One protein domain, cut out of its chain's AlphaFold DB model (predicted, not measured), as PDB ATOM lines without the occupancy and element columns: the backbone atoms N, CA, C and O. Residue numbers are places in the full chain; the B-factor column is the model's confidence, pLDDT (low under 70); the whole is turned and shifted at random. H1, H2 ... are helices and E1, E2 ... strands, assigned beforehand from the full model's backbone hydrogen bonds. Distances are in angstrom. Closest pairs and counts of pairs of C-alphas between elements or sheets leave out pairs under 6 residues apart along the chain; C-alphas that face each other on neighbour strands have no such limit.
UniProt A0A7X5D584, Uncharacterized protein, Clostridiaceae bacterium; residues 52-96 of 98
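Overview. This is residues 52 to 96 of the 98 residues of an uncharacterized protein of Clostridiaceae bacterium (UniProt A0A7X5D584). The printed part is a small strand hairpin, E1 and E2, with helix H1 folded back over it on the E2 side and helix H2 packed at the turn end, near Trp 54 and Val 59. H1 and H2 make a corner at their link, while at the other end of the long axis residues 64 to 69 stick out as a loop. The printed part has 45 residues with two named strands and two named helices, in the order E1, E2, H1, H2; the sheet E1 - E2 is antiparallel and the class is mixed, helices and strands. The whole is elongated, spanning 30 by 19 by 11 A, and only just loose, close to compact, with a radius of gyration of the C-alphas of 11.3 A.

Arrangement. Start with E1, residues 52 to 54, and E2, residues 59 to 63: they form a hairpin of antiparallel strands, with 142 degrees between their directions. Look at C-alphas 53 and 60, which face each other at 5.1 A; there N 53 and O 60 are within hydrogen-bond range at 2.8 A, as are N 60 and O 53, at 2.8 A. Next look at H1, residues 72 to 82, which has 3 pairs of C-alphas within 8 A of E2; the closest are those of Val 59 and Phe 82, 7.0 A apart. E1 and H1 are near each other, with 5 pairs of C-alphas within 10 A. Go on to H2, residues 85 to 95: its closest C-alpha pair with E2 is Val 59 and Glu 88, 6.9 A apart, and with E1 it is Trp 54 and Phe 91, 7.4 A apart. H1 and H2 meet only through their link. In H1 and H2 every O i to N i+4 pair is within hydrogen-bond range.

Along the chain. Find C-alpha 52 at (-18.567, 31.740, -41.101); from there E1 runs 6.8 A to Trp 54. E2 runs 13.9 A from Val 59 to Gly 63. Find C-alpha 72 at (-16.605, 44.954, -33.730), where H1 begins; it runs 15.0 A to Phe 82. H2 begins at Ser 85 and runs 14.9 A to C-alpha 95 at (-23.707, 19.194, -40.769).

Size, cuts and confidence. The two C-alphas farthest apart, those of Arg 67 and Gln 93, are 31.6 A from each other. Look for Arg 67 in residues 64 to 69, which stand free. The links E1 to E2 and H1 to H2 are tight, the link E2 to H1 is short, and no link is long. The printed part has no cut. Its mean pLDDT is 92.0, and no printed residue is under 70.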
ATOM      1  N   ILE A  52     -17.995  32.380 -42.290       93.81
ATOM      2  CA  ILE A  52     -18.567  31.740 -41.101       93.81
ATOM      3  C   ILE A  52     -18.135  30.277 -41.169       93.81
ATOM      4  O   ILE A  52     -18.396  29.604 -42.170       93.81
ATOM      5  N   VAL A  53     -17.399  29.816 -40.165       92.25
ATOM      6  CA  VAL A  53     -16.738  28.511 -40.171       92.25
ATOM      7  C   VAL A  53     -17.287  27.678 -39.027       92.25
ATOM      8  O   VAL A  53     -17.160  28.069 -37.874       92.25
ATOM      9  N   TRP A  54     -17.864  26.532 -39.368       91.88
ATOM     10  CA  TRP A  54     -18.217  25.476 -38.426       91.88
ATOM     11  C   TRP A  54     -17.071  24.467 -38.363       91.88
ATOM     12  O   TRP A  54     -16.637  23.984 -39.414       91.88
ATOM     13  N   ASP A  55     -16.563  24.180 -37.167       90.31
ATOM     14  CA  ASP A  55     -15.473  23.214 -36.961       90.31
ATOM     15  C   ASP A  55     -15.941  21.844 -36.434       90.31
ATOM     16  O   ASP A  55     -15.110  20.962 -36.230       90.31
ATOM     17  N   GLY A  56     -17.254  21.661 -36.257       88.50
ATOM     18  CA  GLY A  56     -17.861  20.484 -35.625       88.50
ATOM     19  C   GLY A  56     -18.313  20.725 -34.183       88.50
ATOM     20  O   GLY A  56     -19.018  19.896 -33.620       88.50
ATOM     21  N   HIS A  57     -17.933  21.849 -33.574       86.75
ATOM     22  CA  HIS A  57     -18.326  22.179 -32.204       86.75
ATOM     23  C   HIS A  57     -18.722  23.640 -32.020       86.75
ATOM     24  O   HIS A  57     -19.697  23.912 -31.324       86.75
ATOM     25  N   ALA A  58     -17.993  24.572 -32.633       89.94
ATOM     26  CA  ALA A  58     -18.216  26.000 -32.489       89.94
ATOM     27  C   ALA A  58     -18.185  26.730 -33.836       89.94
ATOM     28  O   ALA A  58     -17.518  26.339 -34.803       89.94
ATOM     29  N   VAL A  59     -18.911  27.848 -33.886       93.31
ATOM     30  CA  VAL A  59     -18.844  28.785 -35.007       93.31
ATOM     31  C   VAL A  59     -17.707  29.778 -34.776       93.31
ATOM     32  O   VAL A  59     -17.567  30.364 -33.706       93.31
ATOM     33  N   SER A  60     -16.900  30.008 -35.809       92.75
ATOM     34  CA  SER A  60     -15.864  31.040 -35.825       92.75
ATOM     35  C   SER A  60     -15.959  31.918 -37.072       92.75
ATOM     36  O   SER A  60     -16.525  31.532 -38.099       92.75
ATOM     37  N   TYR A  61     -15.391  33.121 -36.986       94.50
ATOM     38  CA  TYR A  61     -15.450  34.125 -38.048       94.50
ATOM     39  C   TYR A  61     -14.054  34.460 -38.558       94.50
ATOM     40  O   TYR A  61     -13.120  34.656 -37.782       94.50
ATOM     41  N   GLN A  62     -13.910  34.564 -39.876       93.00
ATOM     42  CA  GLN A  62     -12.641  34.910 -40.515       93.00
ATOM     43  C   GLN A  62     -12.842  35.952 -41.616       93.00
ATOM     44  O   GLN A  62     -13.842  35.934 -42.334       93.00
ATOM     45  N   GLY A  63     -11.869  36.847 -41.774       92.19
ATOM     46  CA  GLY A  63     -11.798  37.741 -42.927       92.19
ATOM     47  C   GLY A  63     -11.108  37.091 -44.132       92.19
ATOM     48  O   GLY A  63     -10.760  35.911 -44.128       92.19
ATOM     49  N   ARG A  64     -10.828  37.890 -45.172       88.56
ATOM     50  CA  ARG A  64     -10.116  37.425 -46.384       88.56
ATOM     51  C   ARG A  64      -8.741  36.807 -46.090       88.56
ATOM     52  O   ARG A  64      -8.273  35.938 -46.830       88.56
ATOM     53  N   THR A  65      -8.050  37.336 -45.084       88.06
ATOM     54  CA  THR A  65      -6.726  36.892 -44.640       88.06
ATOM     55  C   THR A  65      -6.744  36.674 -43.130       88.06
ATOM     56  O   THR A  65      -7.572  37.250 -42.435       88.06
ATOM     57  N   GLU A  66      -5.788  35.906 -42.604       82.06
ATOM     58  CA  GLU A  66      -5.657  35.665 -41.154       82.06
ATOM     59  C   GLU A  66      -5.346  36.940 -40.359       82.06
ATOM     60  O   GLU A  66      -5.581  37.000 -39.162       82.06
ATOM     61  N   ARG A  67      -4.818  37.971 -41.031       86.31
ATOM     62  CA  ARG A  67      -4.517  39.283 -40.440       86.31
ATOM     63  C   ARG A  67      -5.649  40.292 -40.622       86.31
ATOM     64  O   ARG A  67      -5.466  41.460 -40.306       86.31
ATOM     65  N   ALA A  68      -6.756  39.892 -41.244       88.62
ATOM     66  CA  ALA A  68      -7.865  40.795 -41.481       88.62
ATOM     67  C   ALA A  68      -8.600  41.054 -40.163       88.62
ATOM     68  O   ALA A  68      -9.072  40.121 -39.521       88.62
ATOM     69  N   GLU A  69      -8.720  42.322 -39.789       92.75
ATOM     70  CA  GLU A  69      -9.458  42.732 -38.598       92.75
ATOM     71  C   GLU A  69     -10.929  42.948 -38.959       92.75
ATOM     72  O   GLU A  69     -11.262  43.781 -39.804       92.75
ATOM     73  N   ILE A  70     -11.811  42.161 -38.342       94.19
ATOM     74  CA  ILE A  70     -13.261  42.313 -38.478       94.19
ATOM     75  C   ILE A  70     -13.698  43.406 -37.505       94.19
ATOM     76  O   ILE A  70     -13.371  43.363 -36.320       94.19
ATOM     77  N   THR A  71     -14.436  44.399 -38.001       94.25
ATOM     78  CA  THR A  71     -14.933  45.486 -37.153       94.25
ATOM     79  C   THR A  71     -15.891  44.941 -36.094       94.25
ATOM     80  O   THR A  71     -16.720  44.079 -36.379       94.25
ATOM     81  N   THR A  72     -15.814  45.462 -34.867       95.44
ATOM     82  CA  THR A  72     -16.605  44.954 -33.730       95.44
ATOM     83  C   THR A  72     -18.107  44.956 -34.002       95.44
ATOM     84  O   THR A  72     -18.788  44.007 -33.649       95.44
ATOM     85  N   GLY A  73     -18.626  45.986 -34.680       96.31
ATOM     86  CA  GLY A  73     -20.046  46.039 -35.036       96.31
ATOM     87  C   GLY A  73     -20.471  44.875 -35.933       96.31
ATOM     88  O   GLY A  73     -21.495  44.254 -35.680       96.31
ATOM     89  N   LEU A  74     -19.652  44.533 -36.934       95.12
ATOM     90  CA  LEU A  74     -19.911  43.387 -37.801       95.12
ATOM     91  C   LEU A  74     -19.774  42.070 -37.033       95.12
ATOM     92  O   LEU A  74     -20.605  41.187 -37.203       95.12
ATOM     93  N   LEU A  75     -18.760  41.951 -36.174       95.62
ATOM     94  CA  LEU A  75     -18.565  40.767 -35.340       95.62
ATOM     95  C   LEU A  75     -19.777  40.505 -34.436       95.62
ATOM     96  O   LEU A  75     -20.250  39.378 -34.388       95.62
ATOM     97  N   ASN A  76     -20.318  41.544 -33.796       96.69
ATOM     98  CA  ASN A  76     -21.508  41.425 -32.952       96.69
ATOM     99  C   ASN A  76     -22.724  40.951 -33.756       96.69
ATOM    100  O   ASN A  76     -23.417  40.039 -33.329       96.69
ATOM    101  N   THR A  77     -22.957  41.511 -34.949       96.25
ATOM    102  CA  THR A  77     -24.054  41.051 -35.816       96.25
ATOM    103  C   THR A  77     -23.863  39.600 -36.260       96.25
ATOM    104  O   THR A  77     -24.833  38.850 -36.348       96.25
ATOM    105  N   LEU A  78     -22.626  39.181 -36.542       96.19
ATOM    106  CA  LEU A  78     -22.324  37.789 -36.881       96.19
ATOM    107  C   LEU A  78     -22.590  36.851 -35.694       96.19
ATOM    108  O   LEU A  78     -23.148  35.774 -35.902       96.19
ATOM    109  N   ASP A  79     -22.239  37.266 -34.478       95.44
ATOM    110  CA  ASP A  79     -22.490  36.510 -33.247       95.44
ATOM    111  C   ASP A  79     -23.989  36.389 -32.946       95.44
ATOM    112  O   ASP A  79     -24.492  35.293 -32.726       95.44
ATOM    113  N   GLU A  80     -24.745  37.480 -33.085       96.06
ATOM    114  CA  GLU A  80     -26.209  37.467 -32.962       96.06
ATOM    115  C   GLU A  80     -26.880  36.534 -33.985       96.06
ATOM    116  O   GLU A  80     -27.899  35.910 -33.690       96.06
ATOM    117  N   CYS A  81     -26.323  36.440 -35.197       94.62
ATOM    118  CA  CYS A  81     -26.898  35.641 -36.278       94.62
ATOM    119  C   CYS A  81     -26.506  34.159 -36.216       94.62
ATOM    120  O   CYS A  81     -27.310  33.307 -36.594       94.62
ATOM    121  N   PHE A  82     -25.271  33.850 -35.813       95.19
ATOM    122  CA  PHE A  82     -24.679  32.516 -35.986       95.19
ATOM    123  C   PHE A  82     -24.054  31.932 -34.719       95.19
ATOM    124  O   PHE A  82     -23.763  30.739 -34.706       95.19
ATOM    125  N   GLY A  83     -23.818  32.743 -33.692       93.06
ATOM    126  CA  GLY A  83     -23.240  32.308 -32.426       93.06
ATOM    127  C   GLY A  83     -24.270  31.678 -31.489       93.06
ATOM    128  O   GLY A  83     -25.472  31.629 -31.774       93.06
ATOM    129  N   GLY A  84     -23.786  31.210 -30.341       92.31
ATOM    130  CA  GLY A  84     -24.602  30.647 -29.267       92.31
ATOM    131  C   GLY A  84     -24.993  29.179 -29.461       92.31
ATOM    132  O   GLY A  84     -25.109  28.672 -30.576       92.31
ATOM    133  N   SER A  85     -25.267  28.508 -28.339       91.56
ATOM    134  CA  SER A  85     -25.467  27.054 -28.287       91.56
ATOM    135  C   SER A  85     -26.633  26.557 -29.144       91.56
ATOM    136  O   SER A  85     -26.559  25.476 -29.712       91.56
ATOM    137  N   ILE A  86     -27.697  27.356 -29.294       91.25
ATOM    138  CA  ILE A  86     -28.848  27.002 -30.142       91.25
ATOM    139  C   ILE A  86     -28.409  26.839 -31.601       91.25
ATOM    140  O   ILE A  86     -28.819  25.894 -32.272       91.25
ATOM    141  N   ASN A  87     -27.586  27.760 -32.102       92.12
ATOM    142  CA  ASN A  87     -27.086  27.673 -33.465       92.12
ATOM    143  C   ASN A  87     -26.086  26.525 -33.595       92.12
ATOM    144  O   ASN A  87     -26.184  25.780 -34.560       92.12
ATOM    145  N   GLU A  88     -25.187  26.333 -32.628       91.62
ATOM    146  CA  GLU A  88     -24.239  25.206 -32.620       91.62
ATOM    147  C   GLU A  88     -24.965  23.851 -32.683       91.62
ATOM    148  O   GLU A  88     -24.638  23.022 -33.529       91.62
ATOM    149  N   GLU A  89     -26.024  23.658 -31.893       91.75
ATOM    150  CA  GLU A  89     -26.880  22.464 -31.962       91.75
ATOM    151  C   GLU A  89     -27.542  22.305 -33.342       91.75
ATOM    152  O   GLU A  89     -27.613  21.197 -33.878       91.75
ATOM    153  N   LEU A  90     -28.010  23.401 -33.948       92.50
ATOM    154  CA  LEU A  90     -28.582  23.383 -35.298       92.50
ATOM    155  C   LEU A  90     -27.536  23.064 -36.375       92.50
ATOM    156  O   LEU A  90     -27.862  22.379 -37.350       92.50
ATOM    157  N   PHE A  91     -26.309  23.569 -36.236       92.25
ATOM    158  CA  PHE A  91     -25.203  23.248 -37.135       92.25
ATOM    159  C   PHE A  91     -24.831  21.772 -37.007       92.25
ATOM    160  O   PHE A  91     -24.735  21.100 -38.031       92.25
ATOM    161  N   GLU A  92     -24.732  21.244 -35.790       91.69
ATOM    162  CA  GLU A  92     -24.448  19.828 -35.554       91.69
ATOM    163  C   GLU A  92     -25.540  18.924 -36.140       91.69
ATOM    164  O   GLU A  92     -25.246  17.998 -36.889       91.69
ATOM    165  N   GLN A  93     -26.819  19.241 -35.928       91.38
ATOM    166  CA  GLN A  93     -27.920  18.467 -36.516       91.38
ATOM    167  C   GLN A  93     -27.917  18.459 -38.052       91.38
ATOM    168  O   GLN A  93     -28.403  17.507 -38.664       91.38
ATOM    169  N   LYS A  94     -27.437  19.533 -38.694       91.31
ATOM    170  CA  LYS A  94     -27.453  19.676 -40.160       91.31
ATOM    171  C   LYS A  94     -26.175  19.206 -40.843       91.31
ATOM    172  O   LYS A  94     -26.241  18.799 -42.003       91.31
ATOM    173  N   PHE A  95     -25.036  19.346 -40.176       89.00
ATOM    174  CA  PHE A  95     -23.707  19.194 -40.769       89.00
ATOM    175  C   PHE A  95     -22.779  18.272 -39.975       89.00
ATOM    176  O   PHE A  95     -21.693  17.981 -40.473       89.00
ATOM    177  N   GLY A  96     -23.171  17.832 -38.776       83.19
ATOM    178  CA  GLY A  96     -22.461  16.802 -38.025       83.19
ATOM    179  C   GLY A  96     -22.451  15.479 -38.790       83.19
ATOM    180  O   GLY A  96     -23.374  15.170 -39.555       83.19
TER     181      GLY A  96